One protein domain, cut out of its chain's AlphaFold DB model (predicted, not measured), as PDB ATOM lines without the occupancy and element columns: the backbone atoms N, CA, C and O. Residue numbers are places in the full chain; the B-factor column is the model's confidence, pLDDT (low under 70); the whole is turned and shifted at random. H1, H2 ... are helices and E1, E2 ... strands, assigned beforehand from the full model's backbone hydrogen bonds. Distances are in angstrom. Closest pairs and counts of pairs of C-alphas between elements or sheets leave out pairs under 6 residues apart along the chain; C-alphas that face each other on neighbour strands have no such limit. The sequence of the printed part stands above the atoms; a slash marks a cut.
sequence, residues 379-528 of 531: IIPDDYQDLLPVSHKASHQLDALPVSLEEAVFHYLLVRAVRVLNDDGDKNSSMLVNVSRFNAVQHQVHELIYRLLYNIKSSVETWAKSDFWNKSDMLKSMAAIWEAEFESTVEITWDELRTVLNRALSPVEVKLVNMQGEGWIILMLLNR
ATOM      1  N   ILE A 379      46.439 -52.462 -28.390       89.25
ATOM      2  CA  ILE A 379      47.096 -53.589 -29.052       89.25
ATOM      3  C   ILE A 379      46.391 -53.785 -30.393       89.25
ATOM      4  O   ILE A 379      45.173 -53.961 -30.435       89.25
ATOM      5  N   ILE A 380      47.151 -53.711 -31.484       88.69
ATOM      6  CA  ILE A 380      46.624 -53.960 -32.827       88.69
ATOM      7  C   ILE A 380      46.432 -55.468 -33.056       88.69
ATOM      8  O   ILE A 380      47.168 -56.267 -32.471       88.69
ATOM      9  N   PRO A 381      45.455 -55.878 -33.886       90.62
ATOM     10  CA  PRO A 381      45.311 -57.273 -34.291       90.62
ATOM     11  C   PRO A 381      46.514 -57.747 -35.125       90.62
ATOM     12  O   PRO A 381      47.335 -56.958 -35.584       90.62
ATOM     13  N   ASP A 382      46.590 -59.053 -35.377       93.38
ATOM     14  CA  ASP A 382      47.642 -59.685 -36.189       93.38
ATOM     15  C   ASP A 382      47.469 -59.486 -37.714       93.38
ATOM     16  O   ASP A 382      48.046 -60.212 -38.522       93.38
ATOM     17  N   ASP A 383      46.697 -58.483 -38.134       93.94
ATOM     18  CA  ASP A 383      46.365 -58.206 -39.540       93.94
ATOM     19  C   ASP A 383      47.567 -57.743 -40.382       93.94
ATOM     20  O   ASP A 383      47.516 -57.713 -41.612       93.94
ATOM     21  N   TYR A 384      48.669 -57.404 -39.719       92.38
ATOM     22  CA  TYR A 384      49.916 -57.003 -40.348       92.38
ATOM     23  C   TYR A 384      50.818 -58.182 -40.729       92.38
ATOM     24  O   TYR A 384      51.744 -57.971 -41.507       92.38
ATOM     25  N   GLN A 385      50.614 -59.397 -40.200       91.25
ATOM     26  CA  GLN A 385      51.617 -60.472 -40.292       91.25
ATOM     27  C   GLN A 385      51.944 -60.884 -41.737       91.25
ATOM     28  O   GLN A 385      53.119 -61.067 -42.064       91.25
ATOM     29  N   ASP A 386      50.930 -60.968 -42.602       90.75
ATOM     30  CA  ASP A 386      51.095 -61.347 -44.013       90.75
ATOM     31  C   ASP A 386      51.670 -60.207 -44.872       90.75
ATOM     32  O   ASP A 386      52.345 -60.448 -45.872       90.75
ATOM     33  N   LEU A 387      51.425 -58.955 -44.473       92.81
ATOM     34  CA  LEU A 387      51.840 -57.762 -45.217       92.81
ATOM     35  C   LEU A 387      53.234 -57.285 -44.801       92.81
ATOM     36  O   LEU A 387      54.061 -56.934 -45.642       92.81
ATOM     37  N   LEU A 388      53.511 -57.274 -43.498       90.56
ATOM     38  CA  LEU A 388      54.718 -56.724 -42.898       90.56
ATOM     39  C   LEU A 388      55.173 -57.557 -41.682       90.56
ATOM     40  O   LEU A 388      55.045 -57.119 -40.538       90.56
ATOM     41  N   PRO A 389      55.750 -58.750 -41.900       90.19
ATOM     42  CA  PRO A 389      56.194 -59.605 -40.804       90.19
ATOM     43  C   PRO A 389      57.317 -58.939 -39.998       90.19
ATOM     44  O   PRO A 389      58.203 -58.301 -40.565       90.19
ATOM     45  N   VAL A 390      57.342 -59.141 -38.673       87.31
ATOM     46  CA  VAL A 390      58.340 -58.530 -37.761       87.31
ATOM     47  C   VAL A 390      59.778 -58.788 -38.230       87.31
ATOM     48  O   VAL A 390      60.621 -57.891 -38.228       87.31
ATOM     49  N   SER A 391      60.050 -60.012 -38.687       90.88
ATOM     50  CA  SER A 391      61.320 -60.381 -39.307       90.88
ATOM     51  C   SER A 391      61.194 -60.366 -40.828       90.88
ATOM     52  O   SER A 391      60.671 -61.305 -41.426       90.88
ATOM     53  N   HIS A 392      61.752 -59.339 -41.460       93.31
ATOM     54  CA  HIS A 392      61.789 -59.196 -42.914       93.31
ATOM     55  C   HIS A 392      63.158 -58.700 -43.400       93.31
ATOM     56  O   HIS A 392      64.023 -58.306 -42.615       93.31
ATOM     57  N   LYS A 393      63.380 -58.746 -44.717       93.06
ATOM     58  CA  LYS A 393      64.587 -58.206 -45.368       93.06
ATOM     59  C   LYS A 393      64.327 -56.792 -45.885       93.06
ATOM     60  O   LYS A 393      63.189 -56.430 -46.152       93.06
ATOM     61  N   ALA A 394      65.392 -56.034 -46.140       90.12
ATOM     62  CA  ALA A 394      65.291 -54.713 -46.770       90.12
ATOM     63  C   ALA A 394      64.590 -54.736 -48.147       90.12
ATOM     64  O   ALA A 394      64.066 -53.718 -48.578       90.12
ATOM     65  N   SER A 395      64.591 -55.889 -48.826       93.44
ATOM     66  CA  SER A 395      63.948 -56.118 -50.124       93.44
ATOM     67  C   SER A 395      62.476 -56.536 -50.036       93.44
ATOM     68  O   SER A 395      61.888 -56.848 -51.071       93.44
ATOM     69  N   HIS A 396      61.901 -56.620 -48.830       94.75
ATOM     70  CA  HIS A 396      60.496 -56.981 -48.631       94.75
ATOM     71  C   HIS A 396      59.580 -56.040 -49.419       94.75
ATOM     72  O   HIS A 396      59.817 -54.829 -49.436       94.75
ATOM     73  N   GLN A 397      58.582 -56.610 -50.090       94.06
ATOM     74  CA  GLN A 397      57.598 -55.864 -50.869       94.06
ATOM     75  C   GLN A 397      56.311 -55.752 -50.062       94.06
ATOM     76  O   GLN A 397      55.834 -56.751 -49.527       94.06
ATOM     77  N   LEU A 398      55.791 -54.533 -49.951       92.31
ATOM     78  CA  LEU A 398      54.566 -54.229 -49.231       92.31
ATOM     79  C   LEU A 398      53.480 -53.829 -50.234       92.31
ATOM     80  O   LEU A 398      53.541 -52.745 -50.816       92.31
ATOM     81  N   ASP A 399      52.491 -54.701 -50.418       89.94
ATOM     82  CA  ASP A 399      51.436 -54.509 -51.421       89.94
ATOM     83  C   ASP A 399      50.286 -53.613 -50.927       89.94
ATOM     84  O   ASP A 399      49.644 -52.922 -51.721       89.94
ATOM     85  N   ALA A 400      50.028 -53.605 -49.616       95.19
ATOM     86  CA  ALA A 400      48.952 -52.850 -48.978       95.19
ATOM     87  C   ALA A 400      49.307 -52.480 -47.529       95.19
ATOM     88  O   ALA A 400      50.262 -53.011 -46.957       95.19
ATOM     89  N   LEU A 401      48.539 -51.562 -46.934       95.19
ATOM     90  CA  LEU A 401      48.630 -51.274 -45.503       95.19
ATOM     91  C   LEU A 401      47.810 -52.305 -44.713       95.19
ATOM     92  O   LEU A 401      46.746 -52.712 -45.178       95.19
ATOM     93  N   PRO A 402      48.262 -52.707 -43.512       95.25
ATOM     94  CA  PRO A 402      47.390 -53.370 -42.548       95.25
ATOM     95  C   PRO A 402      46.184 -52.480 -42.233       95.25
ATOM     96  O   PRO A 402      46.343 -51.263 -42.088       95.25
ATOM     97  N   VAL A 403      45.000 -53.075 -42.092       94.25
ATOM     98  CA  VAL A 403      43.748 -52.350 -41.808       94.25
ATOM     99  C   VAL A 403      43.886 -51.541 -40.520       94.25
ATOM    100  O   VAL A 403      43.503 -50.376 -40.477       94.25
ATOM    101  N   SER A 404      44.535 -52.104 -39.506       94.31
ATOM    102  CA  SER A 404      44.836 -51.444 -38.236       94.31
ATOM    103  C   SER A 404      45.656 -50.155 -38.399       94.31
ATOM    104  O   SER A 404      45.437 -49.182 -37.674       94.31
ATOM    105  N   LEU A 405      46.570 -50.100 -39.375       94.50
ATOM    106  CA  LEU A 405      47.341 -48.895 -39.683       94.50
ATOM    107  C   LEU A 405      46.504 -47.866 -40.455       94.50
ATOM    108  O   LEU A 405      46.633 -46.670 -40.193       94.50
ATOM    109  N   GLU A 406      45.625 -48.301 -41.362       95.56
ATOM    110  CA  GLU A 406      44.663 -47.402 -42.018       95.56
ATOM    111  C   GLU A 406      43.713 -46.765 -40.993       95.56
ATOM    112  O   GLU A 406      43.532 -45.544 -40.974       95.56
ATOM    113  N   GLU A 407      43.181 -47.569 -40.070       95.06
ATOM    114  CA  GLU A 407      42.346 -47.100 -38.967       95.06
ATOM    115  C   GLU A 407      43.093 -46.117 -38.067       95.06
ATOM    116  O   GLU A 407      42.541 -45.074 -37.713       95.06
ATOM    117  N   ALA A 408      44.357 -46.381 -37.727       94.88
ATOM    118  CA  ALA A 408      45.169 -45.456 -36.935       94.88
ATOM    119  C   ALA A 408      45.327 -44.084 -37.620       94.88
ATOM    120  O   ALA A 408      45.277 -43.046 -36.950       94.88
ATOM    121  N   VAL A 409      45.448 -44.052 -38.954       96.25
ATOM    122  CA  VAL A 409      45.439 -42.798 -39.725       96.25
ATOM    123  C   VAL A 409      44.088 -42.091 -39.582       96.25
ATOM    124  O   VAL A 409      44.069 -40.885 -39.331       96.25
ATOM    125  N   PHE A 410      42.957 -42.803 -39.662       96.12
ATOM    126  CA  PHE A 410      41.640 -42.199 -39.415       96.12
ATOM    127  C   PHE A 410      41.520 -41.605 -38.008       96.12
ATOM    128  O   PHE A 410      41.092 -40.457 -37.884       96.12
ATOM    129  N   HIS A 411      41.955 -42.323 -36.967       94.31
ATOM    130  CA  HIS A 411      41.934 -41.825 -35.585       94.31
ATOM    131  C   HIS A 411      42.696 -40.503 -35.459       94.31
ATOM    132  O   HIS A 411      42.170 -39.532 -34.913       94.31
ATOM    133  N   TYR A 412      43.907 -40.428 -36.018       95.31
ATOM    134  CA  TYR A 412      44.699 -39.199 -36.002       95.31
ATOM    135  C   TYR A 412      43.962 -38.021 -36.658       95.31
ATOM    136  O   TYR A 412      43.919 -36.914 -36.110       95.31
ATOM    137  N   LEU A 413      43.348 -38.256 -37.818       95.75
ATOM    138  CA  LEU A 413      42.617 -37.230 -38.560       95.75
ATOM    139  C   LEU A 413      41.347 -36.763 -37.825       95.75
ATOM    140  O   LEU A 413      41.064 -35.561 -37.809       95.75
ATOM    141  N   LEU A 414      40.621 -37.677 -37.174       95.81
ATOM    142  CA  LEU A 414      39.457 -37.365 -36.337       95.81
ATOM    143  C   LEU A 414      39.853 -36.544 -35.103       95.81
ATOM    144  O   LEU A 414      39.259 -35.495 -34.846       95.81
ATOM    145  N   VAL A 415      40.918 -36.937 -34.397       93.50
ATOM    146  CA  VAL A 415      41.466 -36.167 -33.265       93.50
ATOM    147  C   VAL A 415      41.868 -34.761 -33.709       93.50
ATOM    148  O   VAL A 415      41.603 -33.782 -33.008       93.50
ATOM    149  N   ARG A 416      42.457 -34.614 -34.899       92.56
ATOM    150  CA  ARG A 416      42.781 -33.292 -35.451       92.56
ATOM    151  C   ARG A 416      41.518 -32.457 -35.679       92.56
ATOM    152  O   ARG A 416      41.525 -31.269 -35.359       92.56
ATOM    153  N   ALA A 417      40.437 -33.041 -36.188       94.31
ATOM    154  CA  ALA A 417      39.161 -32.342 -36.351       94.31
ATOM    155  C   ALA A 417      38.570 -31.886 -35.004       94.31
ATOM    156  O   ALA A 417      38.174 -30.728 -34.877       94.31
ATOM    157  N   VAL A 418      38.638 -32.731 -33.971       93.75
ATOM    158  CA  VAL A 418      38.280 -32.356 -32.590       93.75
ATOM    159  C   VAL A 418      39.129 -31.182 -32.095       93.75
ATOM    160  O   VAL A 418      38.603 -30.238 -31.509       93.75
ATOM    161  N   ARG A 419      40.439 -31.173 -32.375       91.25
ATOM    162  CA  ARG A 419      41.317 -30.041 -32.027       91.25
ATOM    163  C   ARG A 419      40.907 -28.743 -32.724       91.25
ATOM    164  O   ARG A 419      41.022 -27.694 -32.106       91.25
ATOM    165  N   VAL A 420      40.398 -28.784 -33.960       90.62
ATOM    166  CA  VAL A 420      39.854 -27.581 -34.633       90.62
ATOM    167  C   VAL A 420      38.682 -27.006 -33.875       90.62
ATOM    168  O   VAL A 420      38.658 -25.804 -33.642       90.62
ATOM    169  N   LEU A 421      37.725 -27.859 -33.516       90.38
ATOM    170  CA  LEU A 421      36.519 -27.440 -32.805       90.38
ATOM    171  C   LEU A 421      36.827 -26.922 -31.396       90.38
ATOM    172  O   LEU A 421      36.078 -26.114 -30.866       90.38
ATOM    173  N   ASN A 422      37.957 -27.338 -30.822       85.38
ATOM    174  CA  ASN A 422      38.442 -26.859 -29.531       85.38
ATOM    175  C   ASN A 422      39.373 -25.631 -29.615       85.38
ATOM    176  O   ASN A 422      39.916 -25.228 -28.587       85.38
ATOM    177  N   ASP A 423      39.536 -25.019 -30.797       82.12
ATOM    178  CA  ASP A 423      40.436 -23.882 -31.080       82.12
ATOM    179  C   ASP A 423      41.941 -24.189 -30.933       82.12
ATOM    180  O   ASP A 423      42.781 -23.298 -30.869       82.12
ATOM    181  N   ASP A 424      42.305 -25.470 -30.961       81.88
ATOM    182  CA  ASP A 424      43.685 -25.969 -30.923       81.88
ATOM    183  C   ASP A 424      44.175 -26.446 -32.304       81.88
ATOM    184  O   ASP A 424      45.194 -27.141 -32.417       81.88
ATOM    185  N   GLY A 425      43.438 -26.108 -33.367       79.81
ATOM    186  CA  GLY A 425      43.701 -26.547 -34.740       79.81
ATOM    187  C   GLY A 425      44.969 -25.960 -35.369       79.81
ATOM    188  O   GLY A 425      45.500 -26.556 -36.310       79.81
ATOM    189  N   ASP A 426      45.447 -24.831 -34.845       78.25
ATOM    190  CA  ASP A 426      46.665 -24.150 -35.302       78.25
ATOM    191  C   ASP A 426      47.906 -24.577 -34.495       78.25
ATOM    192  O   ASP A 426      49.035 -24.271 -34.868       78.25
ATOM    193  N   LYS A 427      47.719 -25.337 -33.406       80.00
ATOM    194  CA  LYS A 427      48.825 -25.940 -32.654       80.00
ATOM    195  C   LYS A 427      49.371 -27.161 -33.400       80.00
ATOM    196  O   LYS A 427      48.621 -27.929 -34.010       80.00
ATOM    197  N   ASN A 428      50.671 -27.404 -33.251       76.62
ATOM    198  CA  ASN A 428      51.348 -28.547 -33.862       76.62
ATOM    199  C   ASN A 428      50.691 -29.882 -33.468       76.62
ATOM    200  O   ASN A 428      50.269 -30.097 -32.324       76.62
ATOM    201  N   SER A 429      50.594 -30.783 -34.441       84.62
ATOM    202  CA  SER A 429      50.060 -32.134 -34.293       84.62
ATOM    203  C   SER A 429      50.844 -33.054 -35.210       84.62
ATOM    204  O   SER A 429      51.082 -32.693 -36.367       84.62
ATOM    205  N   SER A 430      51.242 -34.215 -34.699       88.62
ATOM    206  CA  SER A 430      51.928 -35.226 -35.490       88.62
ATOM    207  C   SER A 430      51.481 -36.636 -35.120       88.62
ATOM    208  O   SER A 430      51.159 -36.913 -33.966       88.62
ATOM    209  N   MET A 431      51.475 -37.527 -36.109       92.19
ATOM    210  CA  MET A 431      51.425 -38.978 -35.912       92.19
ATOM    211  C   MET A 431      52.740 -39.573 -36.403       92.19
ATOM    212  O   MET A 431      53.196 -39.233 -37.496       92.19
ATOM    213  N   LEU A 432      53.340 -40.437 -35.580       91.25
ATOM    214  CA  LEU A 432      54.578 -41.148 -35.882       91.25
ATOM    215  C   LEU A 432      54.261 -42.585 -36.271       91.25
ATOM    216  O   LEU A 432      53.572 -43.287 -35.535       91.25
ATOM    217  N   VAL A 433      54.809 -43.027 -37.395       91.19
ATOM    218  CA  VAL A 433      54.711 -44.411 -37.854       91.19
ATOM    219  C   VAL A 433      56.122 -44.974 -37.955       91.19
ATOM    220  O   VAL A 433      56.965 -44.460 -38.695       91.19
ATOM    221  N   ASN A 434      56.388 -46.020 -37.175       89.19
ATOM    222  CA  ASN A 434      57.642 -46.757 -37.206       89.19
ATOM    223  C   ASN A 434      57.346 -48.252 -37.294       89.19
ATOM    224  O   ASN A 434      56.923 -48.860 -36.317       89.19
ATOM    225  N   VAL A 435      57.558 -48.819 -38.478       88.06
ATOM    226  CA  VAL A 435      57.172 -50.203 -38.782       88.06
ATOM    227  C   VAL A 435      58.337 -51.057 -39.285       88.06
ATOM    228  O   VAL A 435      58.223 -52.273 -39.404       88.06
ATOM    229  N   SER A 436      59.483 -50.440 -39.589       88.56
ATOM    230  CA  SER A 436      60.673 -51.152 -40.048       88.56
ATOM    231  C   SER A 436      61.949 -50.358 -39.791       88.56
ATOM    232  O   SER A 436      61.989 -49.135 -39.916       88.56
ATOM    233  N   ARG A 437      63.044 -51.075 -39.533       85.81
ATOM    234  CA  ARG A 437      64.397 -50.501 -39.506       85.81
ATOM    235  C   ARG A 437      64.960 -50.182 -40.892       85.81
ATOM    236  O   ARG A 437      66.013 -49.561 -41.002       85.81
ATOM    237  N   PHE A 438      64.326 -50.666 -41.962       88.12
ATOM    238  CA  PHE A 438      64.830 -50.513 -43.322       88.12
ATOM    239  C   PHE A 438      64.171 -49.342 -44.041       88.12
ATOM    240  O   PHE A 438      62.962 -49.330 -44.268       88.12
ATOM    241  N   ASN A 439      65.002 -48.415 -44.516       86.50
ATOM    242  CA  ASN A 439      64.565 -47.238 -45.268       86.50
ATOM    243  C   ASN A 439      63.704 -47.601 -46.488       86.50
ATOM    244  O   ASN A 439      62.684 -46.968 -46.725       86.50
ATOM    245  N   ALA A 440      64.074 -48.645 -47.238       89.19
ATOM    246  CA  ALA A 440      63.334 -49.075 -48.429       89.19
ATOM    247  C   ALA A 440      61.899 -49.540 -48.120       89.19
ATOM    248  O   ALA A 440      60.995 -49.321 -48.920       89.19
ATOM    249  N   VAL A 441      61.677 -50.156 -46.956       91.56
ATOM    250  CA  VAL A 441      60.343 -50.590 -46.515       91.56
ATOM    251  C   VAL A 441      59.544 -49.392 -45.999       91.56
ATOM    252  O   VAL A 441      58.396 -49.210 -46.389       91.56
ATOM    253  N   GLN A 442      60.175 -48.506 -45.221       90.56
ATOM    254  CA  GLN A 442      59.568 -47.241 -44.774       90.56
ATOM    255  C   GLN A 442      59.122 -46.358 -45.958       90.56
ATOM    256  O   GLN A 442      58.053 -45.753 -45.910       90.56
ATOM    257  N   HIS A 443      59.887 -46.331 -47.056       90.88
ATOM    258  CA  HIS A 443      59.493 -45.654 -48.297       90.88
ATOM    259  C   HIS A 443      58.226 -46.250 -48.928       90.88
ATOM    260  O   HIS A 443      57.382 -45.501 -49.405       90.88
ATOM    261  N   GLN A 444      58.055 -47.573 -48.921       93.62
ATOM    262  CA  GLN A 444      56.837 -48.198 -49.453       93.62
ATOM    263  C   GLN A 444      55.611 -47.850 -48.596       93.62
ATOM    264  O   GLN A 444      54.577 -47.452 -49.126       93.62
ATOM    265  N   VAL A 445      55.754 -47.911 -47.267       94.06
ATOM    266  CA  VAL A 445      54.706 -47.514 -46.307       94.06
ATOM    267  C   VAL A 445      54.312 -46.049 -46.510       94.06
ATOM    268  O   VAL A 445      53.128 -45.721 -46.497       94.06
ATOM    269  N   HIS A 446      55.291 -45.174 -46.766       93.69
ATOM    270  CA  HIS A 446      55.049 -43.776 -47.108       93.69
ATOM    271  C   HIS A 446      54.152 -43.603 -48.324       93.69
ATOM    272  O   HIS A 446      53.154 -42.893 -48.234       93.69
ATOM    273  N   GLU A 447      54.477 -44.253 -49.441       94.19
ATOM    274  CA  GLU A 447      53.687 -44.133 -50.669       94.19
ATOM    275  C   GLU A 447      52.245 -44.602 -50.467       94.19
ATOM    276  O   GLU A 447      51.306 -43.985 -50.977       94.19
ATOM    277  N   LEU A 448      52.053 -45.667 -49.689       96.62
ATOM    278  CA  LEU A 448      50.726 -46.186 -49.384       96.62
ATOM    279  C   LEU A 448      49.926 -45.233 -48.481       96.62
ATOM    280  O   LEU A 448      48.781 -44.914 -48.807       96.62
ATOM    281  N   ILE A 449      50.523 -44.702 -47.407       96.56
ATOM    282  CA  ILE A 449      49.865 -43.713 -46.530       96.56
ATOM    283  C   ILE A 449      49.584 -42.412 -47.288       96.56
ATOM    284  O   ILE A 449      48.530 -41.806 -47.103       96.56
ATOM    285  N   TYR A 450      50.487 -41.986 -48.175       95.25
ATOM    286  CA  TYR A 450      50.286 -40.812 -49.022       95.25
ATOM    287  C   TYR A 450      49.056 -40.975 -49.923       95.25
ATOM    288  O   TYR A 450      48.204 -40.085 -49.975       95.25
ATOM    289  N   ARG A 451      48.917 -42.130 -50.588       97.19
ATOM    290  CA  ARG A 451      47.739 -42.451 -51.413       97.19
ATOM    291  C   ARG A 451      46.461 -42.523 -50.580       97.19
ATOM    292  O   ARG A 451      45.449 -41.958 -50.994       97.19
ATOM    293  N   LEU A 452      46.511 -43.162 -49.411       97.25
ATOM    294  CA  LEU A 452      45.385 -43.209 -48.478       97.25
ATOM    295  C   LEU A 452      44.943 -41.790 -48.098       97.25
ATOM    296  O   LEU A 452      43.789 -41.428 -48.317       97.25
ATOM    297  N   LEU A 453      45.863 -40.948 -47.620       96.88
ATOM    298  CA  LEU A 453      45.569 -39.571 -47.227       96.88
ATOM    299  C   LEU A 453      44.993 -38.747 -48.386       96.88
ATOM    300  O   LEU A 453      44.052 -37.980 -48.179       96.88
ATOM    301  N   TYR A 454      45.522 -38.909 -49.600       96.69
ATOM    302  CA  TYR A 454      44.989 -38.253 -50.793       96.69
ATOM    303  C   TYR A 454      43.523 -38.637 -51.046       96.69
ATOM    304  O   TYR A 454      42.667 -37.760 -51.201       96.69
ATOM    305  N   ASN A 455      43.211 -39.935 -51.003       97.25
ATOM    306  CA  ASN A 455      41.851 -40.444 -51.194       97.25
ATOM    307  C   ASN A 455      40.893 -39.956 -50.094       97.25
ATOM    308  O   ASN A 455      39.742 -39.608 -50.384       97.25
ATOM    309  N   ILE A 456      41.369 -39.879 -48.847       97.44
ATOM    310  CA  ILE A 456      40.606 -39.330 -47.719       97.44
ATOM    311  C   ILE A 456      40.282 -37.861 -47.967       97.44
ATOM    312  O   ILE A 456      39.115 -37.476 -47.900       97.44
ATOM    313  N   LYS A 457      41.292 -37.041 -48.283       96.75
ATOM    314  CA  LYS A 457      41.110 -35.605 -48.540       96.75
ATOM    315  C   LYS A 457      40.107 -35.363 -49.665       96.75
ATOM    316  O   LYS A 457      39.185 -34.574 -49.479       96.75
ATOM    317  N   SER A 458      40.239 -36.081 -50.780       96.94
ATOM    318  CA  SER A 458      39.322 -35.969 -51.921       96.94
ATOM    319  C   SER A 458      37.882 -36.359 -51.554       96.94
ATOM    320  O   SER A 458      36.925 -35.659 -51.902       96.94
ATOM    321  N   SER A 459      37.714 -37.436 -50.778       96.81
ATOM    322  CA  SER A 459      36.398 -37.870 -50.295       96.81
ATOM    323  C   SER A 459      35.776 -36.851 -49.340       96.81
ATOM    324  O   SER A 459      34.598 -36.523 -49.469       96.81
ATOM    325  N   VAL A 460      36.562 -36.312 -48.409       96.88
ATOM    326  CA  VAL A 460      36.124 -35.285 -47.456       96.88
ATOM    327  C   VAL A 460      35.731 -33.998 -48.175       96.88
ATOM    328  O   VAL A 460      34.690 -33.422 -47.864       96.88
ATOM    329  N   GLU A 461      36.520 -33.558 -49.151       96.06
ATOM    330  CA  GLU A 461      36.221 -32.369 -49.947       96.06
ATOM    331  C   GLU A 461      34.896 -32.503 -50.705       96.06
ATOM    332  O   GLU A 461      34.100 -31.564 -50.721       96.06
ATOM    333  N   THR A 462      34.631 -33.688 -51.255       95.88
ATOM    334  CA  THR A 462      33.423 -33.964 -52.039       95.88
ATOM    335  C   THR A 462      32.184 -34.156 -51.159       95.88
ATOM    336  O   THR A 462      31.114 -33.630 -51.467       95.88
ATOM    337  N   TRP A 463      32.300 -34.928 -50.073       96.62
ATOM    338  CA  TRP A 463      31.141 -35.496 -49.376       96.62
ATOM    339  C   TRP A 463      30.901 -34.939 -47.971       96.62
ATOM    340  O   TRP A 463      29.764 -35.000 -47.511       96.62
ATOM    341  N   ALA A 464      31.903 -34.384 -47.273       94.62
ATOM    342  CA  ALA A 464      31.782 -34.132 -45.828       94.62
ATOM    343  C   ALA A 464      30.684 -33.125 -45.458       94.62
ATOM    344  O   ALA A 464      30.048 -33.278 -44.419       94.62
ATOM    345  N   LYS A 465      30.429 -32.126 -46.314       93.31
ATOM    346  CA  LYS A 465      29.366 -31.120 -46.119       93.31
ATOM    347  C   LYS A 465      28.029 -31.495 -46.770       93.31
ATOM    348  O   LYS A 465      27.097 -30.704 -46.717       93.31
ATOM    349  N   SER A 466      27.945 -32.652 -47.426       93.75
ATOM    350  CA  SER A 466      26.724 -33.121 -48.082       93.75
ATOM    351  C   SER A 466      25.826 -33.864 -47.094       93.75
ATOM    352  O   SER A 466      26.316 -34.658 -46.293       93.75
ATOM    353  N   ASP A 467      24.509 -33.711 -47.227       92.88
ATOM    354  CA  ASP A 467      23.533 -34.553 -46.516       92.88
ATOM    355  C   ASP A 467      23.618 -36.032 -46.945       92.88
ATOM    356  O   ASP A 467      23.191 -36.927 -46.224       92.88
ATOM    357  N   PHE A 468      24.225 -36.308 -48.108       94.19
ATOM    358  CA  PHE A 468      24.458 -37.655 -48.636       94.19
ATOM    359  C   PHE A 468      25.880 -38.164 -48.362       94.19
ATOM    360  O   PHE A 468      26.398 -38.985 -49.124       94.19
ATOM    361  N   TRP A 469      26.540 -37.671 -47.308       95.25
ATOM    362  CA  TRP A 469      27.908 -38.063 -46.938       95.25
ATOM    363  C   TRP A 469      28.076 -39.586 -46.812       95.25
ATOM    364  O   TRP A 469      29.111 -40.137 -47.183       95.25
ATOM    365  N   ASN A 470      27.024 -40.273 -46.366       94.19
ATOM    366  CA  ASN A 470      26.952 -41.721 -46.191       94.19
ATOM    367  C   ASN A 470      26.991 -42.519 -47.509       94.19
ATOM    368  O   ASN A 470      27.031 -43.748 -47.486       94.19
ATOM    369  N   LYS A 471      26.989 -41.861 -48.673       95.19
ATOM    370  CA  LYS A 471      27.292 -42.516 -49.956       95.19
ATOM    371  C   LYS A 471      28.786 -42.766 -50.149       95.19
ATOM    372  O   LYS A 471      29.144 -43.620 -50.951       95.19
ATOM    373  N   SER A 472      29.648 -42.057 -49.419       97.12
ATOM    374  CA  SER A 472      31.088 -42.300 -49.412       97.12
ATOM    375  C   SER A 472      31.426 -43.423 -48.436       97.12
ATOM    376  O   SER A 472      31.178 -43.296 -47.237       97.12
ATOM    377  N   ASP A 473      32.027 -44.506 -48.931       96.12
ATOM    378  CA  ASP A 473      32.540 -45.576 -48.067       96.12
ATOM    379  C   ASP A 473      33.622 -45.058 -47.114       96.12
ATOM    380  O   ASP A 473      33.626 -45.415 -45.942       96.12
ATOM    381  N   MET A 474      34.439 -44.101 -47.567       95.44
ATOM    382  CA  MET A 474      35.452 -43.445 -46.739       95.44
ATOM    383  C   MET A 474      34.842 -42.739 -45.520       95.44
ATOM    384  O   MET A 474      35.299 -42.929 -44.395       95.44
ATOM    385  N   LEU A 475      33.790 -41.936 -45.723       96.62
ATOM    386  CA  LEU A 475      33.143 -41.251 -44.601       96.62
ATOM    387  C   LEU A 475      32.333 -42.197 -43.721       96.62
ATOM    388  O   LEU A 475      32.236 -41.936 -42.527       96.62
ATOM    389  N   LYS A 476      31.796 -43.294 -44.266       97.12
ATOM    390  CA  LYS A 476      31.182 -44.353 -43.452       97.12
ATOM    391  C   LYS A 476      32.204 -45.006 -42.524       97.12
ATOM    392  O   LYS A 476      31.910 -45.148 -41.343       97.12
ATOM    393  N   SER A 477      33.406 -45.319 -43.009       96.31
ATOM    394  CA  SER A 477      34.479 -45.857 -42.161       96.31
ATOM    395  C   SER A 477      34.908 -44.865 -41.078       96.31
ATOM    396  O   SER A 477      35.019 -45.236 -39.913       96.31
ATOM    397  N   MET A 478      35.083 -43.584 -41.427       97.19
ATOM    398  CA  MET A 478      35.413 -42.551 -40.435       97.19
ATOM    399  C   MET A 478      34.298 -42.359 -39.392       97.19
ATOM    400  O   MET A 478      34.608 -42.183 -38.217       97.19
ATOM    401  N   ALA A 479      33.026 -42.414 -39.801       97.00
ATOM    402  CA  ALA A 479      31.880 -42.320 -38.897       97.00
ATOM    403  C   ALA A 479      31.813 -43.516 -37.938       97.00
ATOM    404  O   ALA A 479      31.649 -43.324 -36.742       97.00
ATOM    405  N   ALA A 480      32.025 -44.736 -38.438       97.06
ATOM    406  CA  ALA A 480      32.025 -45.935 -37.602       97.06
ATOM    407  C   ALA A 480      33.116 -45.883 -36.517       97.06
ATOM    408  O   ALA A 480      32.861 -46.229 -35.366       97.06
ATOM    409  N   ILE A 481      34.317 -45.394 -36.858       95.50
ATOM    410  CA  ILE A 481      35.394 -45.173 -35.880       95.50
ATOM    411  C   ILE A 481      35.005 -44.076 -34.880       95.50
ATOM    412  O   ILE A 481      35.255 -44.214 -33.685       95.50
ATOM    413  N   TRP A 482      34.382 -42.992 -35.349       95.94
ATOM    414  CA  TRP A 482      33.896 -41.918 -34.483       95.94
ATOM    415  C   TRP A 482      32.895 -42.417 -33.432       95.94
ATOM    416  O   TRP A 482      33.083 -42.164 -32.241       95.94
ATOM    417  N   GLU A 483      31.870 -43.144 -33.871       95.56
ATOM    418  CA  GLU A 483      30.824 -43.726 -33.019       95.56
ATOM    419  C   GLU A 483      31.421 -44.699 -31.992       95.56
ATOM    420  O   GLU A 483      31.090 -44.644 -30.807       95.56
ATOM    421  N   ALA A 484      32.348 -45.558 -32.427       92.12
ATOM    422  CA  ALA A 484      32.957 -46.566 -31.565       92.12
ATOM    423  C   ALA A 484      33.894 -45.978 -30.494       92.12
ATOM    424  O   ALA A 484      33.913 -46.474 -29.368       92.12
ATOM    425  N   GLU A 485      34.675 -44.949 -30.829       88.62
ATOM    426  CA  GLU A 485      35.840 -44.550 -30.020       88.62
ATOM    427  C   GLU A 485      35.699 -43.159 -29.378       88.62
ATOM    428  O   GLU A 485      36.321 -42.886 -28.352       88.62
ATOM    429  N   PHE A 486      34.891 -42.256 -29.948       90.50
ATOM    430  CA  PHE A 486      34.902 -40.838 -29.563       90.50
ATOM    431  C   PHE A 486      33.546 -40.283 -29.133       90.50
ATOM    432  O   PHE A 486      33.511 -39.450 -28.224       90.50
ATOM    433  N   GLU A 487      32.440 -40.729 -29.731       88.81
ATOM    434  CA  GLU A 487      31.105 -40.144 -29.515       88.81
ATOM    435  C   GLU A 487      30.663 -40.170 -28.042       88.81
ATOM    436  O   GLU A 487      30.031 -39.236 -27.554       88.81
ATOM    437  N   SER A 488      31.054 -41.203 -27.293       86.31
ATOM    438  CA  SER A 488      30.740 -41.329 -25.862       86.31
ATOM    439  C   SER A 488      31.613 -40.463 -24.946       86.31
ATOM    440  O   SER A 488      31.248 -40.221 -23.793       86.31
ATOM    441  N   THR A 489      32.766 -40.001 -25.434       82.19
ATOM    442  CA  THR A 489      33.804 -39.346 -24.617       82.19
ATOM    443  C   THR A 489      33.929 -37.853 -24.921       82.19
ATOM    444  O   THR A 489      34.387 -37.074 -24.080       82.19
ATOM    445  N   VAL A 490      33.516 -37.428 -26.115       85.69
ATOM    446  CA  VAL A 490      33.633 -36.052 -26.595       85.69
ATOM    447  C   VAL A 490      32.239 -35.455 -26.785       85.69
ATOM    448  O   VAL A 490      31.396 -36.034 -27.454       85.69
ATOM    449  N   GLU A 491      31.999 -34.262 -26.235       87.81
ATOM    450  CA  GLU A 491      30.742 -33.509 -26.402       87.81
ATOM    451  C   GLU A 491      30.676 -32.827 -27.790       87.81
ATOM    452  O   GLU A 491      30.521 -31.612 -27.890       87.81
ATOM    453  N   ILE A 492      30.877 -33.600 -28.859       91.00
ATOM    454  CA  ILE A 492      30.840 -33.172 -30.263       91.00
ATOM    455  C   ILE A 492      30.047 -34.229 -31.032       91.00
ATOM    456  O   ILE A 492      30.229 -35.422 -30.818       91.00
ATOM    457  N   THR A 493      29.173 -33.817 -31.938       94.00
ATOM    458  CA  THR A 493      28.452 -34.744 -32.822       94.00
ATOM    459  C   THR A 493      29.244 -35.026 -34.098       94.00
ATOM    460  O   THR A 493      30.061 -34.214 -34.543       94.00
ATOM    461  N   TRP A 494      28.974 -36.162 -34.749       95.69
ATOM    462  CA  TRP A 494      29.555 -36.467 -36.063       95.69
ATOM    463  C   TRP A 494      29.263 -35.370 -37.099       95.69
ATOM    464  O   TRP A 494      30.131 -35.000 -37.894       95.69
ATOM    465  N   ASP A 495      28.052 -34.814 -37.064       94.62
ATOM    466  CA  ASP A 495      27.617 -33.759 -37.975       94.62
ATOM    467  C   ASP A 495      28.435 -32.480 -37.790       94.62
ATOM    468  O   ASP A 495      28.927 -31.930 -38.778       94.62
ATOM    469  N   GLU A 496      28.666 -32.054 -36.545       94.44
ATOM    470  CA  GLU A 496      29.550 -30.928 -36.224       94.44
ATOM    471  C   GLU A 496      30.985 -31.198 -36.685       94.44
ATOM    472  O   GLU A 496      31.596 -30.351 -37.345       94.44
ATOM    473  N   LEU A 497      31.515 -32.393 -36.410       96.19
ATOM    474  CA  LEU A 497      32.881 -32.768 -36.771       96.19
ATOM    475  C   LEU A 497      33.111 -32.749 -38.284       96.19
ATOM    476  O   LEU A 497      34.108 -32.193 -38.760       96.19
ATOM    477  N   ARG A 498      32.178 -33.295 -39.072       96.44
ATOM    478  CA  ARG A 498      32.286 -33.308 -40.538       96.44
ATOM    479  C   ARG A 498      32.390 -31.914 -41.143       96.44
ATOM    480  O   ARG A 498      33.081 -31.749 -42.152       96.44
ATOM    481  N   THR A 499      31.771 -30.904 -40.529       94.94
ATOM    482  CA  THR A 499      31.825 -29.525 -41.046       94.94
ATOM    483  C   THR A 499      33.246 -28.954 -41.083       94.94
ATOM    484  O   THR A 499      33.553 -28.133 -41.957       94.94
ATOM    485  N   VAL A 500      34.131 -29.427 -40.195       95.50
ATOM    486  CA  VAL A 500      35.520 -28.959 -40.080       95.50
ATOM    487  C   VAL A 500      36.553 -29.907 -40.688       95.50
ATOM    488  O   VAL A 500      37.715 -29.511 -40.800       95.50
ATOM    489  N   LEU A 501      36.171 -31.112 -41.132       96.06
ATOM    490  CA  LEU A 501      37.112 -32.115 -41.660       96.06
ATOM    491  C   LEU A 501      37.999 -31.571 -42.786       96.06
ATOM    492  O   LEU A 501      39.199 -31.817 -42.789       96.06
ATOM    493  N   ASN A 502      37.461 -30.783 -43.719       94.25
ATOM    494  CA  ASN A 502      38.275 -30.230 -44.807       94.25
ATOM    495  C   ASN A 502      39.371 -29.282 -44.268       94.25
ATOM    496  O   ASN A 502      40.555 -29.467 -44.555       94.25
ATOM    497  N   ARG A 503      39.000 -28.341 -43.383       92.00
ATOM    498  CA  ARG A 503      39.955 -27.449 -42.693       92.00
ATOM    499  C   ARG A 503      40.973 -28.245 -41.873       92.00
ATOM    500  O   ARG A 503      42.134 -27.856 -41.796       92.00
ATOM    501  N   ALA A 504      40.533 -29.340 -41.259       92.62
ATOM    502  CA  ALA A 504      41.367 -30.205 -40.447       92.62
ATOM    503  C   ALA A 504      42.414 -30.958 -41.291       92.62
ATOM    504  O   ALA A 504      43.600 -30.971 -40.972       92.62
ATOM    505  N   LEU A 505      42.000 -31.563 -42.396       93.56
ATOM    506  CA  LEU A 505      42.855 -32.467 -43.159       93.56
ATOM    507  C   LEU A 505      43.734 -31.741 -44.177       93.56
ATOM    508  O   LEU A 505      44.832 -32.212 -44.458       93.56
ATOM    509  N   SER A 506      43.286 -30.609 -44.729       89.88
ATOM    510  CA  SER A 506      44.003 -29.865 -45.776       89.88
ATOM    511  C   SER A 506      45.513 -29.685 -45.501       89.88
ATOM    512  O   SER A 506      46.299 -30.115 -46.351       89.88
ATOM    513  N   PRO A 507      45.951 -29.194 -44.324       89.94
ATOM    514  CA  PRO A 507      47.371 -28.971 -44.023       89.94
ATOM    515  C   PRO A 507      48.158 -30.224 -43.608       89.94
ATOM    516  O   PRO A 507      49.338 -30.102 -43.284       89.94
ATOM    517  N   VAL A 508      47.529 -31.406 -43.568       91.44
ATOM    518  CA  VAL A 508      48.200 -32.649 -43.166       91.44
ATOM    519  C   VAL A 508      49.099 -33.160 -44.292       91.44
ATOM    520  O   VAL A 508      48.622 -33.400 -45.398       91.44
ATOM    521  N   GLU A 509      50.378 -33.376 -44.018       89.94
ATOM    522  CA  GLU A 509      51.362 -33.887 -44.978       89.94
ATOM    523  C   GLU A 509      52.043 -35.143 -44.446       89.94
ATOM    524  O   GLU A 509      52.322 -35.230 -43.254       89.94
ATOM    525  N   VAL A 510      52.361 -36.083 -45.336       90.06
ATOM    526  CA  VAL A 510      53.179 -37.256 -45.015       90.06
ATOM    527  C   VAL A 510      54.640 -36.922 -45.313       90.06
ATOM    528  O   VAL A 510      54.953 -36.481 -46.416       90.06
ATOM    529  N   LYS A 511      55.536 -37.105 -44.340       87.62
ATOM    530  CA  LYS A 511      56.979 -36.870 -44.494       87.62
ATOM    531  C   LYS A 511      57.786 -38.054 -43.989       87.62
ATOM    532  O   LYS A 511      57.440 -38.663 -42.982       87.62
ATOM    533  N   LEU A 512      58.903 -38.329 -44.657       84.38
ATOM    534  CA  LEU A 512      59.933 -39.246 -44.177       84.38
ATOM    535  C   LEU A 512      61.042 -38.452 -43.493       84.38
ATOM    536  O   LEU A 512      61.661 -37.581 -44.106       84.38
ATOM    537  N   VAL A 513      61.308 -38.764 -42.228       73.62
ATOM    538  CA  VAL A 513      62.337 -38.106 -41.420       73.62
ATOM    539  C   VAL A 513      63.497 -39.065 -41.215       73.62
ATOM    540  O   VAL A 513      63.358 -40.075 -40.534       73.62
ATOM    541  N   ASN A 514      64.644 -38.747 -41.814       65.81
ATOM    542  CA  ASN A 514      65.872 -39.528 -41.697       65.81
ATOM    543  C   ASN A 514      66.792 -38.910 -40.632       65.81
ATOM    544  O   ASN A 514      67.248 -37.776 -40.803       65.81
ATOM    545  N   MET A 515      67.100 -39.643 -39.559       52.62
ATOM    546  CA  MET A 515      68.214 -39.271 -38.684       52.62
ATOM    547  C   MET A 515      69.522 -39.637 -39.393       52.62
ATOM    548  O   MET A 515      69.877 -40.809 -39.497       52.62
ATOM    549  N   GLN A 516      70.247 -38.640 -39.913       42.62
ATOM    550  CA  GLN A 516      71.594 -38.865 -40.441       42.62
ATOM    551  C   GLN A 516      72.501 -39.373 -39.312       42.62
ATOM    552  O   GLN A 516      72.910 -38.602 -38.447       42.62
ATOM    553  N   GLY A 517      72.794 -40.672 -39.322       40.59
ATOM    554  CA  GLY A 517      73.658 -41.329 -38.349       40.59
ATOM    555  C   GLY A 517      73.701 -42.826 -38.591       40.59
ATOM    556  O   GLY A 517      74.631 -43.310 -39.217       40.59
ATOM    557  N   GLU A 518      72.668 -43.554 -38.184       35.72
ATOM    558  CA  GLU A 518      72.546 -44.999 -38.389       35.72
ATOM    559  C   GLU A 518      71.049 -45.315 -38.502       35.72
ATOM    560  O   GLU A 518      70.259 -44.893 -37.661       35.72
ATOM    561  N   GLY A 519      70.647 -45.936 -39.615       50.66
ATOM    562  CA  GLY A 519      69.285 -45.888 -40.151       50.66
ATOM    563  C   GLY A 519      68.146 -46.127 -39.160       50.66
ATOM    564  O   GLY A 519      68.010 -47.228 -38.645       50.66
ATOM    565  N   TRP A 520      67.279 -45.119 -39.037       46.41
ATOM    566  CA  TRP A 520      65.853 -45.232 -38.729       46.41
ATOM    567  C   TRP A 520      65.150 -44.058 -39.420       46.41
ATOM    568  O   TRP A 520      65.407 -42.897 -39.094       46.41
ATOM    569  N   ILE A 521      64.299 -44.344 -40.408       59.19
ATOM    570  CA  ILE A 521      63.396 -43.338 -40.976       59.19
ATOM    571  C   ILE A 521      62.063 -43.450 -40.243       59.19
ATOM    572  O   ILE A 521      61.472 -44.525 -40.213       59.19
ATOM    573  N   ILE A 522      61.597 -42.347 -39.664       57.75
ATOM    574  CA  ILE A 522      60.265 -42.250 -39.060       57.75
ATOM    575  C   ILE A 522      59.356 -41.534 -40.052       57.75
ATOM    576  O   ILE A 522      59.734 -40.501 -40.610       57.75
ATOM    577  N   LEU A 523      58.157 -42.067 -40.267       64.06
ATOM    578  CA  LEU A 523      57.133 -41.384 -41.041       64.06
ATOM    579  C   LEU A 523      56.301 -40.486 -40.123       64.06
ATOM    580  O   LEU A 523      55.824 -40.924 -39.078       64.06
ATOM    581  N   MET A 524      56.153 -39.224 -40.514       70.06
ATOM    582  CA  MET A 524      55.397 -38.212 -39.786       70.06
ATOM    583  C   MET A 524      54.230 -37.701 -40.623       70.06
ATOM    584  O   MET A 524      54.431 -37.255 -41.750       70.06
ATOM    585  N   LEU A 525      53.031 -37.697 -40.048       68.19
ATOM    586  CA  LEU A 525      51.882 -36.946 -40.563       68.19
ATOM    587  C   LEU A 525      51.816 -35.590 -39.852       68.19
ATOM    588  O   LEU A 525      51.427 -35.553 -38.689       68.19
ATOM    589  N   LEU A 526      52.201 -34.490 -40.501       66.56
ATOM    590  CA  LEU A 526      52.353 -33.160 -39.879       66.56
ATOM    591  C   LEU A 526      51.283 -32.166 -40.327       66.56
ATOM    592  O   LEU A 526      50.861 -32.213 -41.471       66.56
ATOM    593  N   ASN A 527      50.911 -31.220 -39.462       60.44
ATOM    594  CA  ASN A 527      50.056 -30.068 -39.778       60.44
ATOM    595  C   ASN A 527      50.923 -28.801 -39.964       60.44
ATOM    596  O   ASN A 527      51.275 -28.213 -38.953       60.44
ATOM    597  N   ARG A 528      51.252 -28.426 -41.219       49.53
ATOM    598  CA  ARG A 528      52.082 -27.266 -41.674       49.53
ATOM    599  C   ARG A 528      53.453 -26.993 -40.987       49.53
ATOM    600  O   ARG A 528      53.639 -27.122 -39.789       49.53
TER     601      ARG A 528
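AT A GLANCE: This is residues 379 to 528 of the 531 residues of an uncharacterized protein of Salinimonas sp. G2-b (UniProt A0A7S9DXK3). A three-stranded antiparallel sheet, order E1 - E3 - E2, has two long helices, H1 and H2, slanting across each other over one face, and no named helix on the other. Two shorter helices, H3 and H4, pack on H1 and H2 beyond one end of the sheet. The 150 printed residues, mixed in class, have four named helices and three named strands in the order H1 E1 H2 H3 H4 E2 E3. The whole is compact, radius of gyration of the C-alphas 16.2 A, and spans 47 by 31 by 28 A.

HOW THE PARTS SIT: H1, residues 403 to 421, and H2, residues 439 to 463, are on the same face of the sheet of E1, residues 430 to 433, E2, residues 508 to 514, and E3, residues 521 to 527: two layers, helices on one face. H1 and H2 are close but not clearly touching, closest C-alphas Glu 406 and Leu 452, 7.7 A. H2 runs along the strands, height 8.8 A over the sheet. H3, residues 473 to 485, touches H1 about perpendicular, 76 degrees, closest C-alphas Phe 410 and Met 478, 6.3 A. H4, residues 494 to 505, touches H1, closest C-alphas Ala 417 and Ala 504, 5.1 A. N 433 and O 523 of E1 and E3 are 2.9 A apart; in the hairpin E2 and E3, N 511 and O 524 are 2.8 A apart. Each O i to N i+4 pair is within hydrogen-bond range in H1, H2 and H3, but 5 of 8 in H4.

IN THESE COORDINATES: H1, 27.5 A long, begins at C-alpha 403, (43.748, -52.350, -41.808). H2 is 35.7 A. E3 ends at C-alpha 527, (50.056, -30.068, -39.778).

THE WHOLE: The printed part has no cut and no long link between named elements. Residues 514 to 523 and 525 to 528 are under pLDDT 70.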